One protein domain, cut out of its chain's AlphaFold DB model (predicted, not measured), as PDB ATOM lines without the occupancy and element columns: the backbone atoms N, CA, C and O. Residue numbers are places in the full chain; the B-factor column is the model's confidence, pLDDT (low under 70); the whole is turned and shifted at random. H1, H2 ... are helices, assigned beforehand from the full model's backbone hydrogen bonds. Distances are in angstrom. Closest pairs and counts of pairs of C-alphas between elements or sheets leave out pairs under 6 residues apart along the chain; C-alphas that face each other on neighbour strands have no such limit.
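This is residues 8 to 43 and 164 to 210 of the 214 residues of an uncharacterized protein of marine metagenome (UniProt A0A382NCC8). You are looking at a small, rounded cluster of crossed helices: H1 and H2 make a helical hairpin, H5 crosses H3 at nearly a right angle, and H5 packs with its residues 202 to 206 on H2. H3 closes in on H2 with its last residue, Ala 178, and short H4 makes a corner with the first residues of H5. The printed part has 83 residues with five named helices, H1 to H5 in that order, and no named strand; the class is all helix. The whole is compact, with a radius of gyration of the C-alphas of 11.8 A and spans of 35 by 25 by 24 A.

Begin with H1, residues 12 to 23, and H2, residues 27 to 36. They touch in a hairpin, at a shallow tilt of 17 degrees and opposite ways; their closest C-alphas, of Ala 23 and Ser 30, are 4.8 A apart. After the cut, look for H3, residues 169 to 178. It touches H2 at a steep tilt of 65 degrees, opposite ways, with the closest C-alphas, of Leu 29 and Ala 178, 4.6 A apart. H1 and H3 are apart. H4, residues 185 to 190, is close to H3 but not clearly touching: their closest C-alphas, of Ile 175 and Ser 185, are 6.7 A apart. H5, residues 196 to 208, touches H3 about perpendicular, at 85 degrees; their closest C-alphas, of Gly 174 and Ile 203, are 5.7 A apart. With residues 202 to 206 alone H5 touches H2, about perpendicular at 84 degrees, and the closest C-alphas, of Ala 32 and Ala 206, are 6.0 A apart. H4 and H5 only just touch, and only at the corner, with 3 pairs of C-alphas within 8 A; the closest are those of Val 189 and Arg 196, at 6.8 A. H1 and H5 are near each other. In H1, H2, H3, H4 and H5 every pair of O i and N i+4 is within hydrogen-bond range.

Find C-alpha 12 at (65.368, 112.595, 54.946); from there H1 runs 16.0 A to Ala 23. H2 measures 14.2 A from Lys 27 to Asn 36. H3 starts at C-alpha 169, (39.849, 115.670, 59.388), and covers 14.1 A; H4 covers 8.8 A. H5 is 18.5 A long and ends at C-alpha 208, (49.669, 122.647, 65.287).

The C-alphas of Lys 9 and Gly 181, the two farthest apart, are 35.8 A from each other. Residues 44 to 163 are not printed, and C-alphas 43 and 164 stand 17.7 A apart across that cut. Of the links that are printed whole, H1 to H2 and H4 to H5 are tight and H3 to H4 is short. The mean pLDDT of the printed part is 93.7; look at Lys 183 for the one printed residue under 70.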
ATOM      1  N   GLU A   8      65.383 104.140  58.569       86.25
ATOM      2  CA  GLU A   8      66.704 104.531  59.074       86.25
ATOM      3  C   GLU A   8      67.744 104.700  57.961       86.25
ATOM      4  O   GLU A   8      68.770 105.348  58.154       86.25
ATOM      5  N   LYS A   9      67.510 104.104  56.788       87.81
ATOM      6  CA  LYS A   9      68.425 104.186  55.641       87.81
ATOM      7  C   LYS A   9      68.053 105.305  54.667       87.81
ATOM      8  O   LYS A   9      68.744 105.488  53.662       87.81
ATOM      9  N   ILE A  10      66.960 106.022  54.919       91.62
ATOM     10  CA  ILE A  10      66.479 107.096  54.052       91.62
ATOM     11  C   ILE A  10      67.194 108.400  54.414       91.62
ATOM     12  O   ILE A  10      67.252 108.806  55.571       91.62
ATOM     13  N   ASN A  11      67.714 109.101  53.403       94.56
ATOM     14  CA  ASN A  11      68.243 110.451  53.582       94.56
ATOM     15  C   ASN A  11      67.083 111.460  53.591       94.56
ATOM     16  O   ASN A  11      66.701 111.997  52.549       94.56
ATOM     17  N   TRP A  12      66.524 111.710  54.775       95.06
ATOM     18  CA  TRP A  12      65.368 112.595  54.946       95.06
ATOM     19  C   TRP A  12      65.640 114.049  54.556       95.06
ATOM     20  O   TRP A  12      64.736 114.710  54.058       95.06
ATOM     21  N   SER A  13      66.877 114.540  54.667       95.44
ATOM     22  CA  SER A  13      67.241 115.877  54.175       95.44
ATOM     23  C   SER A  13      67.120 115.974  52.651       95.44
ATOM     24  O   SER A  13      66.605 116.961  52.126       95.44
ATOM     25  N   LYS A  14      67.532 114.930  51.922       96.69
ATOM     26  CA  LYS A  14      67.346 114.856  50.465       96.69
ATOM     27  C   LYS A  14      65.862 114.775  50.096       96.69
ATOM     28  O   LYS A  14      65.438 115.478  49.181       96.69
ATOM     29  N   VAL A  15      65.085 113.953  50.805       97.00
ATOM     30  CA  VAL A  15      63.630 113.836  50.587       97.00
ATOM     31  C   VAL A  15      62.928 115.167  50.866       97.00
ATOM     32  O   VAL A  15      62.077 115.583  50.089       97.00
ATOM     33  N   HIS A  16      63.327 115.883  51.916       97.25
ATOM     34  CA  HIS A  16      62.787 117.198  52.244       97.25
ATOM     35  C   HIS A  16      63.018 118.220  51.119       97.25
ATOM     36  O   HIS A  16      62.082 118.898  50.700       97.25
ATOM     37  N   ASN A  17      64.229 118.283  50.557       97.56
ATOM     38  CA  ASN A  17      64.509 119.162  49.417       97.56
ATOM     39  C   ASN A  17      63.671 118.786  48.184       97.56
ATOM     40  O   ASN A  17      63.156 119.664  47.494       97.56
ATOM     41  N   GLN A  18      63.474 117.488  47.932       97.50
ATOM     42  CA  GLN A  18      62.566 117.024  46.879       97.50
ATOM     43  C   GLN A  18      61.121 117.480  47.138       97.50
ATOM     44  O   GLN A  18      60.451 117.928  46.210       97.50
ATOM     45  N   PHE A  19      60.649 117.403  48.383       97.94
ATOM     46  CA  PHE A  19      59.312 117.853  48.775       97.94
ATOM     47  C   PHE A  19      59.113 119.352  48.536       97.94
ATOM     48  O   PHE A  19      58.049 119.750  48.062       97.94
ATOM     49  N   ILE A  20      60.128 120.181  48.805       97.62
ATOM     50  CA  ILE A  20      60.087 121.621  48.506       97.62
ATOM     51  C   ILE A  20      59.895 121.855  47.002       97.62
ATOM     52  O   ILE A  20      59.018 122.631  46.618       97.62
ATOM     53  N   GLU A  21      60.660 121.162  46.151       97.62
ATOM     54  CA  GLU A  21      60.536 121.294  44.693       97.62
ATOM     55  C   GLU A  21      59.177 120.795  44.177       97.62
ATOM     56  O   GLU A  21      58.543 121.470  43.365       97.62
ATOM     57  N   GLN A  22      58.677 119.666  44.689       96.19
ATOM     58  CA  GLN A  22      57.345 119.138  44.353       96.19
ATOM     59  C   GLN A  22      56.219 120.095  44.773       96.19
ATOM     60  O   GLN A  22      55.221 120.236  44.063       96.19
ATOM     61  N   ALA A  23      56.381 120.781  45.907       95.88
ATOM     62  CA  ALA A  23      55.406 121.724  46.440       95.88
ATOM     63  C   ALA A  23      55.485 123.124  45.814       95.88
ATOM     64  O   ALA A  23      54.593 123.934  46.057       95.88
ATOM     65  N   LYS A  24      56.512 123.431  45.012       95.38
ATOM     66  CA  LYS A  24      56.775 124.766  44.443       95.38
ATOM     67  C   LYS A  24      55.576 125.425  43.738       95.38
ATOM     68  O   LYS A  24      55.400 126.631  43.920       95.38
ATOM     69  N   PRO A  25      54.710 124.701  42.994       93.81
ATOM     70  CA  PRO A  25      53.501 125.294  42.408       93.81
ATOM     71  C   PRO A  25      52.464 125.759  43.446       93.81
ATOM     72  O   PRO A  25      51.585 126.559  43.133       93.81
ATOM     73  N   PHE A  26      52.552 125.271  44.684       93.69
ATOM     74  CA  PHE A  26      51.591 125.482  45.762       93.69
ATOM     75  C   PHE A  26      52.235 126.317  46.872       93.69
ATOM     76  O   PHE A  26      52.751 125.791  47.856       93.69
ATOM     77  N   LYS A  27      52.202 127.647  46.721       93.44
ATOM     78  CA  LYS A  27      52.942 128.585  47.585       93.44
ATOM     79  C   LYS A  27      52.752 128.327  49.087       93.44
ATOM     80  O   LYS A  27      53.744 128.234  49.798       93.44
ATOM     81  N   LYS A  28      51.507 128.170  49.562       94.88
ATOM     82  CA  LYS A  28      51.222 127.911  50.988       94.88
ATOM     83  C   LYS A  28      51.805 126.568  51.454       94.88
ATOM     84  O   LYS A  28      52.432 126.521  52.507       94.88
ATOM     85  N   LEU A  29      51.660 125.501  50.661       96.06
ATOM     86  CA  LEU A  29      52.249 124.192  50.963       96.06
ATOM     87  C   LEU A  29      53.785 124.238  50.994       96.06
ATOM     88  O   LEU A  29      54.387 123.748  51.944       96.06
ATOM     89  N   SER A  30      54.417 124.854  49.991       96.81
ATOM     90  CA  SER A  30      55.876 125.009  49.931       96.81
ATOM     91  C   SER A  30      56.400 125.805  51.130       96.81
ATOM     92  O   SER A  30      57.316 125.348  51.809       96.81
ATOM     93  N   SER A  31      55.764 126.934  51.469       96.44
ATOM     94  CA  SER A  31      56.108 127.714  52.663       96.44
ATOM     95  C   SER A  31      55.955 126.910  53.956       96.44
ATOM     96  O   SER A  31      56.836 126.985  54.807       96.44
ATOM     97  N   ALA A  32      54.894 126.110  54.095       97.44
ATOM     98  CA  ALA A  32      54.695 125.264  55.271       97.44
ATOM     99  C   ALA A  32      55.760 124.161  55.394       97.44
ATOM    100  O   ALA A  32      56.250 123.890  56.490       97.44
ATOM    101  N   ILE A  33      56.154 123.533  54.283       98.19
ATOM    102  CA  ILE A  33      57.233 122.534  54.276       98.19
ATOM    103  C   ILE A  33      58.561 123.193  54.660       98.19
ATOM    104  O   ILE A  33      59.222 122.699  55.566       98.19
ATOM    105  N   ILE A  34      58.912 124.333  54.052       98.06
ATOM    106  CA  ILE A  34      60.147 125.076  54.364       98.06
ATOM    107  C   ILE A  34      60.187 125.489  55.840       98.06
ATOM    108  O   ILE A  34      61.195 125.268  56.506       98.06
ATOM    109  N   ALA A  35      59.096 126.056  56.364       97.88
ATOM    110  CA  ALA A  35      59.020 126.524  57.748       97.88
ATOM    111  C   ALA A  35      59.183 125.389  58.771       97.88
ATOM    112  O   ALA A  35      59.800 125.578  59.815       97.88
ATOM    113  N   ASN A  36      58.673 124.197  58.455       97.88
ATOM    114  CA  ASN A  36      58.847 123.016  59.296       97.88
ATOM    115  C   ASN A  36      60.297 122.509  59.344       97.88
ATOM    116  O   ASN A  36      60.662 121.827  60.303       97.88
ATOM    117  N   GLY A  37      61.094 122.793  58.308       97.38
ATOM    118  CA  GLY A  37      62.398 122.172  58.096       97.38
ATOM    119  C   GLY A  37      62.312 120.654  57.865       97.38
ATOM    120  O   GLY A  37      61.219 120.096  57.735       97.38
ATOM    121  N   PRO A  38      63.457 119.953  57.782       96.38
ATOM    122  CA  PRO A  38      63.478 118.510  57.572       96.38
ATOM    123  C   PRO A  38      62.779 117.748  58.706       96.38
ATOM    124  O   PRO A  38      63.162 117.865  59.868       96.38
ATOM    125  N   ILE A  39      61.788 116.921  58.360       96.62
ATOM    126  CA  ILE A  39      61.163 115.959  59.277       96.62
ATOM    127  C   ILE A  39      61.733 114.568  58.991       96.62
ATOM    128  O   ILE A  39      61.846 114.157  57.837       96.62
ATOM    129  N   VAL A  40      62.062 113.836  60.052       95.00
ATOM    130  CA  VAL A  40      62.504 112.439  59.992       95.00
ATOM    131  C   VAL A  40      61.326 111.543  60.370       95.00
ATOM    132  O   VAL A  40      60.675 111.768  61.391       95.00
ATOM    133  N   LEU A  41      61.025 110.536  59.546       93.88
ATOM    134  CA  LEU A  41      60.143 109.452  59.973       93.88
ATOM    135  C   LEU A  41      60.986 108.446  60.752       93.88
ATOM    136  O   LEU A  41      61.741 107.676  60.167       93.88
ATOM    137  N   ASP A  42      60.871 108.492  62.074       87.06
ATOM    138  CA  ASP A  42      61.545 107.549  62.958       87.06
ATOM    139  C   ASP A  42      60.795 106.220  63.051       87.06
ATOM    140  O   ASP A  42      59.577 106.138  62.865       87.06
ATOM    141  N   SER A  43      61.537 105.187  63.442       86.62
ATOM    142  CA  SER A  43      60.972 103.906  63.844       86.62
ATOM    143  C   SER A  43      59.915 104.090  64.954       86.62
ATOM    144  O   SER A  43      60.172 104.794  65.941       86.62
ATOM    145  N   TRP A 164      48.506 108.043  53.315       97.50
ATOM    146  CA  TRP A 164      47.712 109.262  53.415       97.50
ATOM    147  C   TRP A 164      46.288 108.895  53.827       97.50
ATOM    148  O   TRP A 164      45.644 108.111  53.137       97.50
ATOM    149  N   SER A 165      45.806 109.468  54.928       96.31
ATOM    150  CA  SER A 165      44.473 109.168  55.456       96.31
ATOM    151  C   SER A 165      43.438 110.180  54.967       96.31
ATOM    152  O   SER A 165      43.311 111.282  55.513       96.31
ATOM    153  N   GLU A 166      42.611 109.758  54.010       93.69
ATOM    154  CA  GLU A 166      41.401 110.474  53.578       93.69
ATOM    155  C   GLU A 166      40.278 110.404  54.622       93.69
ATOM    156  O   GLU A 166      39.158 110.832  54.370       93.69
ATOM    157  N   ASN A 167      40.521 109.864  55.812       92.06
ATOM    158  CA  ASN A 167      39.566 109.884  56.919       92.06
ATOM    159  C   ASN A 167      40.007 110.833  58.038       92.06
ATOM    160  O   ASN A 167      39.276 111.035  59.006       92.06
ATOM    161  N   ASP A 168      41.177 111.461  57.892       94.94
ATOM    162  CA  ASP A 168      41.720 112.379  58.883       94.94
ATOM    163  C   ASP A 168      41.232 113.803  58.608       94.94
ATOM    164  O   ASP A 168      41.562 114.426  57.594       94.94
ATOM    165  N   GLY A 169      40.414 114.329  59.521       92.56
ATOM    166  CA  GLY A 169      39.849 115.670  59.388       92.56
ATOM    167  C   GLY A 169      40.910 116.774  59.387       92.56
ATOM    168  O   GLY A 169      40.748 117.767  58.674       92.56
ATOM    169  N   ALA A 170      42.007 116.598  60.132       93.12
ATOM    170  CA  ALA A 170      43.099 117.562  60.157       93.12
ATOM    171  C   ALA A 170      43.866 117.538  58.832       93.12
ATOM    172  O   ALA A 170      44.099 118.604  58.270       93.12
ATOM    173  N   LEU A 171      44.168 116.363  58.270       95.56
ATOM    174  CA  LEU A 171      44.810 116.264  56.954       95.56
ATOM    175  C   LEU A 171      43.940 116.851  55.845       95.56
ATOM    176  O   LEU A 171      44.444 117.652  55.061       95.56
ATOM    177  N   LYS A 172      42.636 116.534  55.812       93.50
ATOM    178  CA  LYS A 172      41.692 117.128  54.845       93.50
ATOM    179  C   LYS A 172      41.670 118.645  54.923       93.50
ATOM    180  O   LYS A 172      41.787 119.324  53.905       93.50
ATOM    181  N   ARG A 173      41.509 119.190  56.131       93.06
ATOM    182  CA  ARG A 173      41.506 120.640  56.346       93.06
ATOM    183  C   ARG A 173      42.846 121.246  55.936       93.06
ATOM    184  O   ARG A 173      42.878 122.195  55.163       93.06
ATOM    185  N   GLY A 174      43.943 120.678  56.423       95.25
ATOM    186  CA  GLY A 174      45.288 121.194  56.214       95.25
ATOM    187  C   GLY A 174      45.711 121.192  54.752       95.25
ATOM    188  O   GLY A 174      46.228 122.203  54.282       95.25
ATOM    189  N   ILE A 175      45.427 120.127  53.993       95.44
ATOM    190  CA  ILE A 175      45.723 120.122  52.554       95.44
ATOM    191  C   ILE A 175      44.868 121.155  51.811       95.44
ATOM    192  O   ILE A 175      45.386 121.869  50.960       95.44
ATOM    193  N   ASN A 176      43.590 121.320  52.167       93.25
ATOM    194  CA  ASN A 176      42.738 122.334  51.540       93.25
ATOM    195  C   ASN A 176      43.254 123.758  51.799       93.25
ATOM    196  O   ASN A 176      43.302 124.564  50.866       93.25
ATOM    197  N   LEU A 177      43.707 124.052  53.021       93.75
ATOM    198  CA  LEU A 177      44.351 125.324  53.367       93.75
ATOM    199  C   LEU A 177      45.654 125.531  52.592       93.75
ATOM    200  O   LEU A 177      45.868 126.591  51.999       93.75
ATOM    201  N   ALA A 178      46.503 124.504  52.551       94.31
ATOM    202  CA  ALA A 178      47.800 124.535  51.880       94.31
ATOM    203  C   ALA A 178      47.688 124.716  50.356       94.31
ATOM    204  O   ALA A 178      48.608 125.236  49.724       94.31
ATOM    205  N   LEU A 179      46.558 124.317  49.769       92.94
ATOM    206  CA  LEU A 179      46.270 124.473  48.343       92.94
ATOM    207  C   LEU A 179      45.349 125.659  48.029       92.94
ATOM    208  O   LEU A 179      45.053 125.886  46.861       92.94
ATOM    209  N   GLY A 180      44.890 126.417  49.029       85.38
ATOM    210  CA  GLY A 180      43.994 127.559  48.818       85.38
ATOM    211  C   GLY A 180      42.623 127.170  48.251       85.38
ATOM    212  O   GLY A 180      42.086 127.883  47.409       85.38
ATOM    213  N   GLY A 181      42.071 126.024  48.666       73.25
ATOM    214  CA  GLY A 181      40.736 125.570  48.251       73.25
ATOM    215  C   GLY A 181      40.657 124.943  46.852       73.25
ATOM    216  O   GLY A 181      39.564 124.758  46.316       73.25
ATOM    217  N   VAL A 182      41.794 124.595  46.238       71.44
ATOM    218  CA  VAL A 182      41.828 123.908  44.936       71.44
ATOM    219  C   VAL A 182      41.194 122.514  45.039       71.44
ATOM    220  O   VAL A 182      41.595 121.688  45.854       71.44
ATOM    221  N   LYS A 183      40.253 122.210  44.133       63.62
ATOM    222  CA  LYS A 183      39.454 120.964  44.112       63.62
ATOM    223  C   LYS A 183      40.245 119.660  43.895       63.62
ATOM    224  O   LYS A 183      39.658 118.588  43.946       63.62
ATOM    225  N   SER A 184      41.547 119.726  43.608       71.94
ATOM    226  CA  SER A 184      42.354 118.581  43.159       71.94
ATOM    227  C   SER A 184      43.408 118.124  44.180       71.94
ATOM    228  O   SER A 184      44.504 117.716  43.783       71.94
ATOM    229  N   SER A 185      43.088 118.167  45.478       80.75
ATOM    230  CA  SER A 185      43.993 117.767  46.572       80.75
ATOM    231  C   SER A 185      44.592 116.371  46.383       80.75
ATOM    232  O   SER A 185      45.802 116.215  46.525       80.75
ATOM    233  N   HIS A 186      43.799 115.393  45.937       89.19
ATOM    234  CA  HIS A 186      44.277 114.031  45.673       89.19
ATOM    235  C   HIS A 186      45.450 113.987  44.679       89.19
ATOM    236  O   HIS A 186      46.462 113.346  44.938       89.19
ATOM    237  N   LYS A 187      45.369 114.706  43.546       90.50
ATOM    238  CA  LYS A 187      46.474 114.726  42.564       90.50
ATOM    239  C   LYS A 187      47.748 115.325  43.150       90.50
ATOM    240  O   LYS A 187      48.830 114.920  42.749       90.50
ATOM    241  N   VAL A 188      47.613 116.282  44.068       93.31
ATOM    242  CA  VAL A 188      48.762 116.900  44.733       93.31
ATOM    243  C   VAL A 188      49.382 115.938  45.738       93.31
ATOM    244  O   VAL A 188      50.592 115.764  45.714       93.31
ATOM    245  N   VAL A 189      48.570 115.264  46.556       95.50
ATOM    246  CA  VAL A 189      49.033 114.231  47.499       95.50
ATOM    247  C   VAL A 189      49.828 113.137  46.780       95.50
ATOM    248  O   VAL A 189      50.885 112.727  47.254       95.50
ATOM    249  N   GLU A 190      49.377 112.712  45.599       96.06
ATOM    250  CA  GLU A 190      50.048 111.681  44.799       96.06
ATOM    251  C   GLU A 190      51.456 112.076  44.316       96.06
ATOM    252  O   GLU A 190      52.290 111.193  44.107       96.06
ATOM    253  N   LEU A 191      51.771 113.376  44.207       96.06
ATOM    254  CA  LEU A 191      53.125 113.846  43.866       96.06
ATOM    255  C   LEU A 191      54.161 113.467  44.932       96.06
ATOM    256  O   LEU A 191      55.347 113.369  44.624       96.06
ATOM    257  N   PHE A 192      53.717 113.243  46.170       96.94
ATOM    258  CA  PHE A 192      54.579 112.969  47.318       96.94
ATOM    259  C   PHE A 192      54.813 111.476  47.557       96.94
ATOM    260  O   PHE A 192      55.440 111.106  48.550       96.94
ATOM    261  N   LYS A 193      54.364 110.595  46.652       96.12
ATOM    262  CA  LYS A 193      54.801 109.193  46.651       96.12
ATOM    263  C   LYS A 193      56.328 109.102  46.477       96.12
ATOM    264  O   LYS A 193      56.899 109.871  45.701       96.12
ATOM    265  N   PRO A 194      57.007 108.150  47.140       96.25
ATOM    266  CA  PRO A 194      56.480 107.115  48.036       96.25
ATOM    267  C   PRO A 194      56.553 107.519  49.526       96.25
ATOM    268  O   PRO A 194      56.868 106.685  50.372       96.25
ATOM    269  N   TYR A 195      56.350 108.797  49.855       97.25
ATOM    270  CA  TYR A 195      56.533 109.352  51.201       97.25
ATOM    271  C   TYR A 195      55.309 110.136  51.692       97.25
ATOM    272  O   TYR A 195      55.443 111.123  52.418       97.25
ATOM    273  N   ARG A 196      54.091 109.728  51.316       97.88
ATOM    274  CA  ARG A 196      52.867 110.454  51.703       97.88
ATOM    275  C   ARG A 196      52.687 110.606  53.220       97.88
ATOM    276  O   ARG A 196      52.140 111.616  53.656       97.88
ATOM    277  N   THR A 197      53.249 109.714  54.037       98.06
ATOM    278  CA  THR A 197      53.253 109.879  55.499       98.06
ATOM    279  C   THR A 197      54.081 111.083  55.943       98.06
ATOM    280  O   THR A 197      53.699 111.780  56.883       98.06
ATOM    281  N   LEU A 198      55.184 111.390  55.254       97.88
ATOM    282  CA  LEU A 198      55.970 112.598  55.516       97.88
ATOM    283  C   LEU A 198      55.158 113.862  55.197       97.88
ATOM    284  O   LEU A 198      55.216 114.836  55.950       97.88
ATOM    285  N   LEU A 199      54.344 113.835  54.134       98.19
ATOM    286  CA  LEU A 199      53.430 114.936  53.816       98.19
ATOM    287  C   LEU A 199      52.399 115.118  54.938       98.19
ATOM    288  O   LEU A 199      52.180 116.244  55.386       98.19
ATOM    289  N   SER A 200      51.821 114.023  55.445       98.06
ATOM    290  CA  SER A 200      50.921 114.064  56.604       98.06
ATOM    291  C   SER A 200      51.587 114.698  57.828       98.06
ATOM    292  O   SER A 200      50.986 115.566  58.459       98.06
ATOM    293  N   ARG A 201      52.849 114.350  58.129       97.81
ATOM    294  CA  ARG A 201      53.612 114.964  59.234       97.81
ATOM    295  C   ARG A 201      53.783 116.469  59.066       97.81
ATOM    296  O   ARG A 201      53.569 117.201  60.028       97.81
ATOM    297  N   HIS A 202      54.141 116.930  57.869       98.19
ATOM    298  CA  HIS A 202      54.268 118.361  57.590       98.19
ATOM    299  C   HIS A 202      52.946 119.105  57.782       98.19
ATOM    300  O   HIS A 202      52.941 120.193  58.355       98.19
ATOM    301  N   ILE A 203      51.832 118.522  57.334       97.69
ATOM    302  CA  ILE A 203      50.513 119.148  57.445       97.69
ATOM    303  C   ILE A 203      50.037 119.196  58.896       97.69
ATOM    304  O   ILE A 203      49.608 120.258  59.338       97.69
ATOM    305  N   TRP A 204      50.150 118.099  59.653       96.44
ATOM    306  CA  TRP A 204      49.823 118.110  61.082       96.44
ATOM    307  C   TRP A 204      50.662 119.142  61.839       96.44
ATOM    308  O   TRP A 204      50.094 119.993  62.514       96.44
ATOM    309  N   LYS A 205      51.989 119.145  61.644       97.19
ATOM    310  CA  LYS A 205      52.878 120.115  62.296       97.19
ATOM    311  C   LYS A 205      52.525 121.558  61.933       97.19
ATOM    312  O   LYS A 205      52.455 122.409  62.806       97.19
ATOM    313  N   ALA A 206      52.255 121.833  60.658       97.00
ATOM    314  CA  ALA A 206      51.913 123.180  60.215       97.00
ATOM    315  C   ALA A 206      50.555 123.665  60.753       97.00
ATOM    316  O   ALA A 206      50.374 124.867  60.934       97.00
ATOM    317  N   LEU A 207      49.604 122.760  61.006       95.12
ATOM    318  CA  LEU A 207      48.354 123.093  61.694       95.12
ATOM    319  C   LEU A 207      48.592 123.370  63.182       95.12
ATOM    320  O   LEU A 207      48.073 124.358  63.695       95.12
ATOM    321  N   ASP A 208      49.370 122.520  63.856       93.25
ATOM    322  CA  ASP A 208      49.669 122.647  65.287       93.25
ATOM    323  C   ASP A 208      50.454 123.934  65.597       93.25
ATOM    324  O   ASP A 208      50.160 124.620  66.574       93.25
ATOM    325  N   ASP A 209      51.396 124.300  64.725       94.88
ATOM    326  CA  ASP A 209      52.220 125.508  64.855       94.88
ATOM    327  C   ASP A 209      51.519 126.779  64.330       94.88
ATOM    328  O   ASP A 209      52.098 127.865  64.356       94.88
ATOM    329  N   GLY A 210      50.286 126.669  63.814       93.31
ATOM    330  CA  GLY A 210      49.536 127.809  63.275       93.31
ATOM    331  C   GLY A 210      50.115 128.402  61.982       93.31
ATOM    332  O   GLY A 210      49.854 129.557  61.662       93.31
TER     333      GLY A 210